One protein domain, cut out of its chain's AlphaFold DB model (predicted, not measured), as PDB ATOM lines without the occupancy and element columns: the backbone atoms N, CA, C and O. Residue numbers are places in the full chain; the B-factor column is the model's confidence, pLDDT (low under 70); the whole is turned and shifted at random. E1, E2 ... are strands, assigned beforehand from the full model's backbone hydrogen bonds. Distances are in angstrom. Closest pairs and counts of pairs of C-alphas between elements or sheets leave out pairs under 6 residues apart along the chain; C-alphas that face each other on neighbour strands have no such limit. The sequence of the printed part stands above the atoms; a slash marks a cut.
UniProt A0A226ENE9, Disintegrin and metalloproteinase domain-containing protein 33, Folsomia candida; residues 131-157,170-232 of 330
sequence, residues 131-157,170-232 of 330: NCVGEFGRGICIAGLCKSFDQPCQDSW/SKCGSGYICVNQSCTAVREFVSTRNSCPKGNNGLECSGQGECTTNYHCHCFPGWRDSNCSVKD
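AT A GLANCE: This is residues 131 to 157 and 170 to 232 of the 330 residues of the protein "Disintegrin and metalloproteinase domain-containing protein 33" of Folsomia candida (UniProt A0A226ENE9). With little regular structure, the model forms two lobes: the three-stranded sheet E1 - E2 - E3 with hairpin E4 and E5 near E3, and the short hairpin E6 and E7 among loops. The 90 printed residues hold seven named strands, E1 to E7, no named helix; the class is all strand, with 28 residues in named elements, and the sheets are antiparallel. It is loose, radius of gyration of the C-alphas 16.1 A, spanning 53 by 27 by 19 A.

IN THESE COORDINATES: E1, residues 131 to 134, begins at C-alpha 131 (125.760, 117.247, 85.981). E2 is 137 to 142, 14.8 A long; E3 145 to 148; E4 176 to 179; E5 182 to 185; E6 209 to 211. E7, 217 to 219, ends at C-alpha 219 (138.765, 104.847, 84.355).

HOW THE PARTS SIT: E1, E2 and E3 form a meander, each strand the antiparallel neighbour of the one before; N 132 and O 139, and N 140 and O 147, are 2.9 A apart. The closest C-alphas of E3 and E4, Lys 147 and Cys 178, are 6.9 A apart. Hairpin E4 and E5 has N 177 and O 184 at 2.9 A; hairpin E6 and E7 has N 218 and O 210 at 2.8 A. E5 and E6 are apart.

THE WHOLE: The C-alphas farthest apart, Trp 157 and Asp 232, are 54.1 A apart. Residues 158 to 169 are cut out, a 17.1 A gap between C-alphas 157 and 170. E5 to E6 is a long link. pLDDT is under 70 at residues 154 to 157, 170 to 171 and 173.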
ATOM      1  N   ASN A 131     125.689 115.843  85.570       93.06
ATOM      2  CA  ASN A 131     125.760 117.247  85.981       93.06
ATOM      3  C   ASN A 131     127.020 117.915  85.416       93.06
ATOM      4  O   ASN A 131     128.078 117.289  85.358       93.06
ATOM      5  N   CYS A 132     126.912 119.195  85.065       95.06
ATOM      6  CA  CYS A 132     128.038 119.993  84.596       95.06
ATOM      7  C   CYS A 132     127.938 121.465  85.010       95.06
ATOM      8  O   CYS A 132     126.866 121.969  85.361       95.06
ATOM      9  N   VAL A 133     129.062 122.172  84.920       93.75
ATOM     10  CA  VAL A 133     129.135 123.636  84.953       93.75
ATOM     11  C   VAL A 133     129.688 124.127  83.616       93.75
ATOM     12  O   VAL A 133     130.792 123.767  83.212       93.75
ATOM     13  N   GLY A 134     128.898 124.936  82.913       89.88
ATOM     14  CA  GLY A 134     129.271 125.582  81.656       89.88
ATOM     15  C   GLY A 134     129.332 127.103  81.787       89.88
ATOM     16  O   GLY A 134     129.186 127.661  82.873       89.88
ATOM     17  N   GLU A 135     129.495 127.780  80.649       85.19
ATOM     18  CA  GLU A 135     129.538 129.249  80.543       85.19
ATOM     19  C   GLU A 135     128.331 129.929  81.215       85.19
ATOM     20  O   GLU A 135     128.483 130.888  81.968       85.19
ATOM     21  N   PHE A 136     127.132 129.379  81.011       82.88
ATOM     22  CA  PHE A 136     125.881 129.885  81.583       82.88
ATOM     23  C   PHE A 136     125.540 129.270  82.953       82.88
ATOM     24  O   PHE A 136     124.366 129.210  83.309       82.88
ATOM     25  N   GLY A 137     126.515 128.769  83.715       86.88
ATOM     26  CA  GLY A 137     126.287 128.201  85.048       86.88
ATOM     27  C   GLY A 137     125.988 126.699  85.055       86.88
ATOM     28  O   GLY A 137     126.561 125.935  84.275       86.88
ATOM     29  N   ARG A 138     125.146 126.248  85.997       90.00
ATOM     30  CA  ARG A 138     124.909 124.814  86.246       90.00
ATOM     31  C   ARG A 138     123.967 124.205  85.213       90.00
ATOM     32  O   ARG A 138     122.994 124.824  84.788       90.00
ATOM     33  N   GLY A 139     124.232 122.957  84.860       90.69
ATOM     34  CA  GLY A 139     123.535 122.277  83.784       90.69
ATOM     35  C   GLY A 139     123.696 120.768  83.801       90.69
ATOM     36  O   GLY A 139     124.167 120.179  84.778       90.69
ATOM     37  N   ILE A 140     123.332 120.160  82.676       91.44
ATOM     38  CA  ILE A 140     123.556 118.744  82.383       91.44
ATOM     39  C   ILE A 140     124.189 118.554  81.006       91.44
ATOM     40  O   ILE A 140     123.954 119.320  80.068       91.44
ATOM     41  N   CYS A 141     124.977 117.495  80.875       93.81
ATOM     42  CA  CYS A 141     125.565 117.087  79.612       93.81
ATOM     43  C   CYS A 141     124.492 116.528  78.678       93.81
ATOM     44  O   CYS A 141     123.736 115.637  79.061       93.81
ATOM     45  N   ILE A 142     124.434 117.029  77.445       90.75
ATOM     46  CA  ILE A 142     123.615 116.484  76.357       90.75
ATOM     47  C   ILE A 142     124.456 116.541  75.083       90.75
ATOM     48  O   ILE A 142     124.884 117.621  74.674       90.75
ATOM     49  N   ALA A 143     124.695 115.378  74.467       89.38
ATOM     50  CA  ALA A 143     125.528 115.235  73.267       89.38
ATOM     51  C   ALA A 143     126.922 115.885  73.422       89.38
ATOM     52  O   ALA A 143     127.375 116.638  72.566       89.38
ATOM     53  N   GLY A 144     127.573 115.641  74.565       91.38
ATOM     54  CA  GLY A 144     128.906 116.169  74.886       91.38
ATOM     55  C   GLY A 144     128.960 117.640  75.310       91.38
ATOM     56  O   GLY A 144     129.992 118.075  75.809       91.38
ATOM     57  N   LEU A 145     127.862 118.396  75.195       91.19
ATOM     58  CA  LEU A 145     127.798 119.815  75.554       91.19
ATOM     59  C   LEU A 145     127.080 120.028  76.888       91.19
ATOM     60  O   LEU A 145     126.044 119.414  77.142       91.19
ATOM     61  N   CYS A 146     127.575 120.959  77.707       92.69
ATOM     62  CA  CYS A 146     126.866 121.380  78.914       92.69
ATOM     63  C   CYS A 146     125.701 122.302  78.537       92.69
ATOM     64  O   CYS A 146     125.912 123.431  78.093       92.69
ATOM     65  N   LYS A 147     124.466 121.821  78.690       90.31
ATOM     66  CA  LYS A 147     123.256 122.640  78.566       90.31
ATOM     67  C   LYS A 147     122.935 123.181  79.952       90.31
ATOM     68  O   LYS A 147     122.770 122.391  80.875       90.31
ATOM     69  N   SER A 148     122.891 124.502  80.116       85.56
ATOM     70  CA  SER A 148     122.578 125.129  81.409       85.56
ATOM     71  C   SER A 148     121.069 125.274  81.606       85.56
ATOM     72  O   SER A 148     120.330 125.539  80.656       85.56
ATOM     73  N   PHE A 149     120.619 125.156  82.856       81.69
ATOM     74  CA  PHE A 149     119.241 125.467  83.252       81.69
ATOM     75  C   PHE A 149     118.938 126.977  83.174       81.69
ATOM     76  O   PHE A 149     117.796 127.382  82.946       81.69
ATOM     77  N   ASP A 150     119.971 127.810  83.297       74.94
ATOM     78  CA  ASP A 150     119.892 129.274  83.293       74.94
ATOM     79  C   ASP A 150     120.127 129.871  81.885       74.94
ATOM     80  O   ASP A 150     120.139 131.096  81.703       74.94
ATOM     81  N   GLN A 151     120.311 129.033  80.856       74.81
ATOM     82  CA  GLN A 151     120.523 129.467  79.471       74.81
ATOM     83  C   GLN A 151     119.234 130.068  78.870       74.81
ATOM     84  O   GLN A 151     118.168 129.461  78.984       74.81
ATOM     85  N   PRO A 152     119.279 131.256  78.230       71.00
ATOM     86  CA  PRO A 152     118.094 131.838  77.603       71.00
ATOM     87  C   PRO A 152     117.673 131.044  76.362       71.00
ATOM     88  O   PRO A 152     118.492 130.769  75.486       71.00
ATOM     89  N   CYS A 153     116.385 130.717  76.288       74.38
ATOM     90  CA  CYS A 153     115.742 130.100  75.131       74.38
ATOM     91  C   CYS A 153     114.877 131.138  74.402       74.38
ATOM     92  O   CYS A 153     114.353 132.056  75.037       74.38
ATOM     93  N   GLN A 154     114.737 131.025  73.076       63.50
ATOM     94  CA  GLN A 154     113.826 131.893  72.325       63.50
ATOM     95  C   GLN A 154     112.408 131.325  72.409       63.50
ATOM     96  O   GLN A 154     111.988 130.539  71.560       63.50
ATOM     97  N   ASP A 155     111.663 131.747  73.430       54.19
ATOM     98  CA  ASP A 155     110.239 131.444  73.556       54.19
ATOM     99  C   ASP A 155     109.452 132.081  72.399       54.19
ATOM    100  O   ASP A 155     108.991 133.216  72.477       54.19
ATOM    101  N   SER A 156     109.255 131.325  71.319       47.12
ATOM    102  CA  SER A 156     108.366 131.719  70.218       47.12
ATOM    103  C   SER A 156     106.879 131.511  70.544       47.12
ATOM    104  O   SER A 156     106.024 131.965  69.789       47.12
ATOM    105  N   TRP A 157     106.561 130.816  71.648       49.84
ATOM    106  CA  TRP A 157     105.216 130.307  71.969       49.84
ATOM    107  C   TRP A 157     104.704 130.666  73.383       49.84
ATOM    108  O   TRP A 157     103.718 130.094  73.842       49.84
ATOM    109  N   SER A 170     115.403 128.770  86.602       52.25
ATOM    110  CA  SER A 170     115.741 128.196  85.299       52.25
ATOM    111  C   SER A 170     114.793 128.694  84.206       52.25
ATOM    112  O   SER A 170     113.571 128.661  84.349       52.25
ATOM    113  N   LYS A 171     115.333 129.148  83.070       63.59
ATOM    114  CA  LYS A 171     114.545 129.888  82.059       63.59
ATOM    115  C   LYS A 171     113.523 129.027  81.301       63.59
ATOM    116  O   LYS A 171     112.561 129.573  80.770       63.59
ATOM    117  N   CYS A 172     113.691 127.703  81.300       71.62
ATOM    118  CA  CYS A 172     112.708 126.748  80.769       71.62
ATOM    119  C   CYS A 172     111.782 126.126  81.838       71.62
ATOM    120  O   CYS A 172     110.854 125.409  81.472       71.62
ATOM    121  N   GLY A 173     111.994 126.394  83.133       69.88
ATOM    122  CA  GLY A 173     111.268 125.748  84.232       69.88
ATOM    123  C   GLY A 173     111.782 124.347  84.601       69.88
ATOM    124  O   GLY A 173     112.561 123.716  83.882       69.88
ATOM    125  N   SER A 174     111.348 123.856  85.762       74.00
ATOM    126  CA  SER A 174     111.866 122.640  86.401       74.00
ATOM    127  C   SER A 174     111.633 121.382  85.547       74.00
ATOM    128  O   SER A 174     110.508 121.068  85.164       74.00
ATOM    129  N   GLY A 175     112.700 120.627  85.260       77.25
ATOM    130  CA  GLY A 175     112.647 119.404  84.442       77.25
ATOM    131  C   GLY A 175     112.735 119.619  82.922       77.25
ATOM    132  O   GLY A 175     112.748 118.637  82.171       77.25
ATOM    133  N   TYR A 176     112.853 120.870  82.471       81.44
ATOM    134  CA  TYR A 176     113.044 121.253  81.072       81.44
ATOM    135  C   TYR A 176     114.404 121.918  80.860       81.44
ATOM    136  O   TYR A 176     115.031 122.414  81.796       81.44
ATOM    137  N   ILE A 177     114.877 121.924  79.615       81.75
ATOM    138  CA  ILE A 177     116.159 122.529  79.261       81.75
ATOM    139  C   ILE A 177     116.161 123.068  77.833       81.75
ATOM    140  O   ILE A 177     115.449 122.563  76.965       81.75
ATOM    141  N   CYS A 178     116.967 124.101  77.590       81.25
ATOM    142  CA  CYS A 178     117.043 124.736  76.282       81.25
ATOM    143  C   CYS A 178     117.899 123.905  75.310       81.25
ATOM    144  O   CYS A 178     119.119 123.797  75.468       81.25
ATOM    145  N   VAL A 179     117.272 123.346  74.274       80.56
ATOM    146  CA  VAL A 179     117.936 122.623  73.179       80.56
ATOM    147  C   VAL A 179     117.457 123.205  71.855       80.56
ATOM    148  O   VAL A 179     116.263 123.260  71.585       80.56
ATOM    149  N   ASN A 180     118.390 123.678  71.025       78.50
ATOM    150  CA  ASN A 180     118.104 124.286  69.717       78.50
ATOM    151  C   ASN A 180     117.015 125.382  69.763       78.50
ATOM    152  O   ASN A 180     116.196 125.488  68.856       78.50
ATOM    153  N   GLN A 181     117.042 126.211  70.815       74.88
ATOM    154  CA  GLN A 181     116.083 127.295  71.096       74.88
ATOM    155  C   GLN A 181     114.666 126.839  71.498       74.88
ATOM    156  O   GLN A 181     113.802 127.690  71.682       74.88
ATOM    157  N   SER A 182     114.442 125.539  71.707       80.19
ATOM    158  CA  SER A 182     113.206 124.987  72.268       80.19
ATOM    159  C   SER A 182     113.416 124.517  73.712       80.19
ATOM    160  O   SER A 182     114.485 124.005  74.054       80.19
ATOM    161  N   CYS A 183     112.402 124.669  74.567       83.25
ATOM    162  CA  CYS A 183     112.405 124.094  75.912       83.25
ATOM    163  C   CYS A 183     111.920 122.637  75.851       83.25
ATOM    164  O   CYS A 183     110.723 122.363  75.789       83.25
ATOM    165  N   THR A 184     112.861 121.698  75.878       83.94
ATOM    166  CA  THR A 184     112.612 120.252  75.751       83.94
ATOM    167  C   THR A 184     112.704 119.566  77.115       83.94
ATOM    168  O   THR A 184     113.468 120.002  77.980       83.94
ATOM    169  N   ALA A 185     111.939 118.494  77.349       85.44
ATOM    170  CA  ALA A 185     111.975 117.800  78.634       85.44
ATOM    171  C   ALA A 185     113.275 116.988  78.779       85.44
ATOM    172  O   ALA A 185     113.631 116.199  77.905       85.44
ATOM    173  N   VAL A 186     113.963 117.108  79.920       84.25
ATOM    174  CA  VAL A 186     115.272 116.455  80.164       84.25
ATOM    175  C   VAL A 186     115.227 114.936  79.929       84.25
ATOM    176  O   VAL A 186     116.173 114.346  79.402       84.25
ATOM    177  N   ARG A 187     114.093 114.305  80.256       85.69
ATOM    178  CA  ARG A 187     113.826 112.864  80.081       85.69
ATOM    179  C   ARG A 187     113.949 112.346  78.641       85.69
ATOM    180  O   ARG A 187     114.039 111.139  78.460       85.69
ATOM    181  N   GLU A 188     113.923 113.218  77.635       83.38
ATOM    182  CA  GLU A 188     114.063 112.829  76.224       83.38
ATOM    183  C   GLU A 188     115.516 112.474  75.867       83.38
ATOM    184  O   GLU A 188     115.753 111.643  74.995       83.38
ATOM    185  N   PHE A 189     116.491 113.040  76.588       82.62
ATOM    186  CA  PHE A 189     117.922 112.838  76.332       82.62
ATOM    187  C   PHE A 189     118.601 111.886  77.325       82.62
ATOM    188  O   PHE A 189     119.686 111.369  77.039       82.62
ATOM    189  N   VAL A 190     117.988 111.667  78.493       84.38
ATOM    190  CA  VAL A 190     118.569 110.925  79.623       84.38
ATOM    191  C   VAL A 190     117.934 109.537  79.744       84.38
ATOM    192  O   VAL A 190     116.818 109.392  80.245       84.38
ATOM    193  N   SER A 191     118.660 108.490  79.334       76.62
ATOM    194  CA  SER A 191     118.235 107.104  79.574       76.62
ATOM    195  C   SER A 191     118.478 106.700  81.028       76.62
ATOM    196  O   SER A 191     119.618 106.671  81.495       76.62
ATOM    197  N   THR A 192     117.406 106.305  81.715       72.38
ATOM    198  CA  THR A 192     117.448 105.654  83.036       72.38
ATOM    199  C   THR A 192     117.578 104.130  82.957       72.38
ATOM    200  O   THR A 192     117.827 103.487  83.973       72.38
ATOM    201  N   ARG A 193     117.401 103.528  81.768       78.44
ATOM    202  CA  ARG A 193     117.436 102.063  81.577       78.44
ATOM    203  C   ARG A 193     118.845 101.507  81.388       78.44
ATOM    204  O   ARG A 193     119.092 100.350  81.709       78.44
ATOM    205  N   ASN A 194     119.761 102.320  80.880       86.44
ATOM    206  CA  ASN A 194     121.168 101.966  80.731       86.44
ATOM    207  C   ASN A 194     121.935 102.554  81.921       86.44
ATOM    208  O   ASN A 194     121.773 103.734  82.212       86.44
ATOM    209  N   SER A 195     122.796 101.788  82.588       91.31
ATOM    210  CA  SER A 195     123.674 102.255  83.681       91.31
ATOM    211  C   SER A 195     125.116 101.849  83.379       91.31
ATOM    212  O   SER A 195     125.322 100.911  82.607       91.31
ATOM    213  N   CYS A 196     126.110 102.569  83.909       95.62
ATOM    214  CA  CYS A 196     127.488 102.098  83.790       95.62
ATOM    215  C   CYS A 196     127.731 100.927  84.756       95.62
ATOM    216  O   CYS A 196     127.065 100.847  85.796       95.62
ATOM    217  N   PRO A 197     128.684 100.027  84.453       96.56
ATOM    218  CA  PRO A 197     129.070  98.953  85.357       96.56
ATOM    219  C   PRO A 197     129.362  99.466  86.772       96.56
ATOM    220  O   PRO A 197     130.050 100.472  86.962       96.56
ATOM    221  N   LYS A 198     128.823  98.766  87.774       96.31
ATOM    222  CA  LYS A 198     128.982  99.115  89.190       96.31
ATOM    223  C   LYS A 198     130.035  98.235  89.851       96.31
ATOM    224  O   LYS A 198     130.157  97.056  89.515       96.31
ATOM    225  N   GLY A 199     130.791  98.822  90.773       93.12
ATOM    226  CA  GLY A 199     131.727  98.096  91.629       93.12
ATOM    227  C   GLY A 199     131.024  97.354  92.764       93.12
ATOM    228  O   GLY A 199     129.829  97.532  93.008       93.12
ATOM    229  N   ASN A 200     131.796  96.593  93.544       92.56
ATOM    230  CA  ASN A 200     131.310  95.943  94.773       92.56
ATOM    231  C   ASN A 200     130.816  96.949  95.837       92.56
ATOM    232  O   ASN A 200     130.111  96.574  96.767       92.56
ATOM    233  N   ASN A 201     131.174  98.230  95.698       93.50
ATOM    234  CA  ASN A 201     130.688  99.340  96.519       93.50
ATOM    235  C   ASN A 201     129.332  99.916  96.054       93.50
ATOM    236  O   ASN A 201     128.843 100.869  96.655       93.50
ATOM    237  N   GLY A 202     128.730  99.384  94.983       93.06
ATOM    238  CA  GLY A 202     127.452  99.849  94.434       93.06
ATOM    239  C   GLY A 202     127.511 101.177  93.663       93.06
ATOM    240  O   GLY A 202     126.474 101.642  93.181       93.06
ATOM    241  N   LEU A 203     128.695 101.778  93.512       95.44
ATOM    242  CA  LEU A 203     128.903 103.015  92.755       95.44
ATOM    243  C   LEU A 203     129.146 102.707  91.270       95.44
ATOM    244  O   LEU A 203     129.828 101.732  90.943       95.44
ATOM    245  N   GLU A 204     128.617 103.546  90.371       94.88
ATOM    246  CA  GLU A 204     128.978 103.484  88.944       94.88
ATOM    247  C   GLU A 204     130.466 103.780  88.774       94.88
ATOM    248  O   GLU A 204     131.016 104.655  89.448       94.88
ATOM    249  N   CYS A 205     131.125 102.987  87.930       97.06
ATOM    250  CA  CYS A 205     132.570 103.039  87.716       97.06
ATOM    251  C   CYS A 205     133.376 102.986  89.024       97.06
ATOM    252  O   CYS A 205     134.458 103.556  89.123       97.06
ATOM    253  N   SER A 206     132.816 102.344  90.060       96.81
ATOM    254  CA  SER A 206     133.365 102.232  91.418       96.81
ATOM    255  C   SER A 206     133.701 103.566  92.104       96.81
ATOM    256  O   SER A 206     134.334 103.558  93.160       96.81
ATOM    257  N   GLY A 207     133.276 104.708  91.544       96.00
ATOM    258  CA  GLY A 207     133.753 106.042  91.928       96.00
ATOM    259  C   GLY A 207     135.191 106.362  91.481       96.00
ATOM    260  O   GLY A 207     135.798 107.277  92.025       96.00
ATOM    261  N   GLN A 208     135.746 105.596  90.536       96.81
ATOM    262  CA  GLN A 208     137.127 105.679  90.032       96.81
ATOM    263  C   GLN A 208     137.190 105.887  88.505       96.81
ATOM    264  O   GLN A 208     138.185 105.563  87.852       96.81
ATOM    265  N   GLY A 209     136.118 106.424  87.927       95.62
ATOM    266  CA  GLY A 209     136.036 106.765  86.516       95.62
ATOM    267  C   GLY A 209     134.763 107.531  86.177       95.62
ATOM    268  O   GLY A 209     133.836 107.608  86.987       95.62
ATOM    269  N   GLU A 210     134.721 108.067  84.964       96.12
ATOM    270  CA  GLU A 210     133.573 108.775  84.400       96.12
ATOM    271  C   GLU A 210     132.710 107.819  83.570       96.12
ATOM    272  O   GLU A 210     133.215 106.995  82.804       96.12
ATOM    273  N   CYS A 211     131.387 107.931  83.692       96.12
ATOM    274  CA  CYS A 211     130.466 107.142  82.878       96.12
ATOM    275  C   CYS A 211     130.231 107.825  81.525       96.12
ATOM    276  O   CYS A 211     129.770 108.968  81.473       96.12
ATOM    277  N   THR A 212     130.516 107.125  80.428       95.69
ATOM    278  CA  THR A 212     130.461 107.676  79.068       95.69
ATOM    279  C   THR A 212     129.051 107.663  78.458       95.69
ATOM    280  O   THR A 212     128.138 106.974  78.925       95.69
ATOM    281  N   THR A 213     128.863 108.385  77.349       93.38
ATOM    282  CA  THR A 213     127.628 108.354  76.534       93.38
ATOM    283  C   THR A 213     127.264 106.972  75.985       93.38
ATOM    284  O   THR A 213     126.078 106.693  75.823       93.38
ATOM    285  N   ASN A 214     128.243 106.091  75.745       92.62
ATOM    286  CA  ASN A 214     128.025 104.692  75.357       92.62
ATOM    287  C   ASN A 214     127.967 103.715  76.551       92.62
ATOM    288  O   ASN A 214     128.016 102.507  76.346       92.62
ATOM    289  N   TYR A 215     127.809 104.221  77.781       94.06
ATOM    290  CA  TYR A 215     127.593 103.438  79.009       94.06
ATOM    291  C   TYR A 215     128.764 102.536  79.433       94.06
ATOM    292  O   TYR A 215     128.573 101.548  80.145       94.06
ATOM    293  N   HIS A 216     129.981 102.907  79.042       95.31
ATOM    294  CA  HIS A 216     131.217 102.308  79.529       95.31
ATOM    295  C   HIS A 216     131.862 103.202  80.594       95.31
ATOM    296  O   HIS A 216     131.587 104.399  80.682       95.31
ATOM    297  N   CYS A 217     132.725 102.617  81.419       97.00
ATOM    298  CA  CYS A 217     133.504 103.373  82.390       97.00
ATOM    299  C   CYS A 217     134.839 103.805  81.790       97.00
ATOM    300  O   CYS A 217     135.641 102.969  81.377       97.00
ATOM    301  N   HIS A 218     135.082 105.112  81.776       96.19
ATOM    302  CA  HIS A 218     136.383 105.699  81.495       96.19
ATOM    303  C   HIS A 218     137.148 105.834  82.812       96.19
ATOM    304  O   HIS A 218     136.839 106.697  83.632       96.19
ATOM    305  N   CYS A 219     138.070 104.909  83.072       95.44
ATOM    306  CA  CYS A 219     138.765 104.847  84.355       95.44
ATOM    307  C   CYS A 219     139.826 105.941  84.493       95.44
ATOM    308  O   CYS A 219     140.612 106.183  83.576       95.44
ATOM    309  N   PHE A 220     139.904 106.544  85.681       93.56
ATOM    310  CA  PHE A 220     140.975 107.481  86.006       93.56
ATOM    311  C   PHE A 220     142.350 106.778  85.993       93.56
ATOM    312  O   PHE A 220     142.429 105.573  86.261       93.56
ATOM    313  N   PRO A 221     143.454 107.507  85.734       91.50
ATOM    314  CA  PRO A 221     144.801 106.939  85.751       91.50
ATOM    315  C   PRO A 221     145.094 106.145  87.032       91.50
ATOM    316  O   PRO A 221     144.860 106.618  88.143       91.50
ATOM    317  N   GLY A 222     145.615 104.927  86.867       91.81
ATOM    318  CA  GLY A 222     145.852 103.991  87.971       91.81
ATOM    319  C   GLY A 222     144.686 103.042  88.282       91.81
ATOM    320  O   GLY A 222     144.815 102.231  89.199       91.81
ATOM    321  N   TRP A 223     143.591 103.086  87.515       94.31
ATOM    322  CA  TRP A 223     142.476 102.134  87.590       94.31
ATOM    323  C   TRP A 223     142.217 101.457  86.242       94.31
ATOM    324  O   TRP A 223     142.499 102.008  85.178       94.31
ATOM    325  N   ARG A 224     141.704 100.226  86.287       92.44
ATOM    326  CA  ARG A 224     141.427  99.373  85.125       92.44
ATOM    327  C   ARG A 224     140.252  98.434  85.407       92.44
ATOM    328  O   ARG A 224     139.776  98.391  86.532       92.44
ATOM    329  N   ASP A 225     139.921  97.609  84.409       95.00
ATOM    330  CA  ASP A 225     138.715  96.767  84.294       95.00
ATOM    331  C   ASP A 225     137.472  97.530  83.785       95.00
ATOM    332  O   ASP A 225     137.564  98.697  83.418       95.00
ATOM    333  N   SER A 226     136.334  96.840  83.644       96.12
ATOM    334  CA  SER A 226     135.105  97.397  83.063       96.12
ATOM    335  C   SER A 226     134.283  98.276  84.013       96.12
ATOM    336  O   SER A 226     133.391  98.979  83.541       96.12
ATOM    337  N   ASN A 227     134.550  98.243  85.322       96.81
ATOM    338  CA  ASN A 227     133.878  99.047  86.345       96.81
ATOM    339  C   ASN A 227     134.859  99.862  87.212       96.81
ATOM    340  O   ASN A 227     134.442 100.421  88.224       96.81
ATOM    341  N   CYS A 228     136.135  99.931  86.826       96.88
ATOM    342  CA  CYS A 228     137.231 100.609  87.519       96.88
ATOM    343  C   CYS A 228     137.451 100.150  88.975       96.88
ATOM    344  O   CYS A 228     137.899 100.939  89.806       96.88
ATOM    345  N   SER A 229     137.145  98.888  89.317       96.19
ATOM    346  CA  SER A 229     137.385  98.360  90.677       96.19
ATOM    347  C   SER A 229     138.856  98.049  90.941       96.19
ATOM    348  O   SER A 229     139.307  98.095  92.089       96.19
ATOM    349  N   VAL A 230     139.608  97.659  89.910       94.88
ATOM    350  CA  VAL A 230     140.963  97.128  90.071       94.88
ATOM    351  C   VAL A 230     142.013  98.212  89.850       94.88
ATOM    352  O   VAL A 230     142.049  98.871  88.812       94.88
ATOM    353  N   LYS A 231     142.936  98.352  90.811       93.44
ATOM    354  CA  LYS A 231     144.124  99.193  90.636       93.44
ATOM    355  C   LYS A 231     145.036  98.643  89.547       93.44
ATOM    356  O   LYS A 231     145.298  97.438  89.463       93.44
ATOM    357  N   ASP A 232     145.549  99.548  88.732       88.69
ATOM    358  CA  ASP A 232     146.538  99.231  87.723       88.69
ATOM    359  C   ASP A 232     147.946  99.274  88.322       88.69
ATOM    360  O   ASP A 232     148.506 100.335  88.595       88.69
TER     361      ASP A 232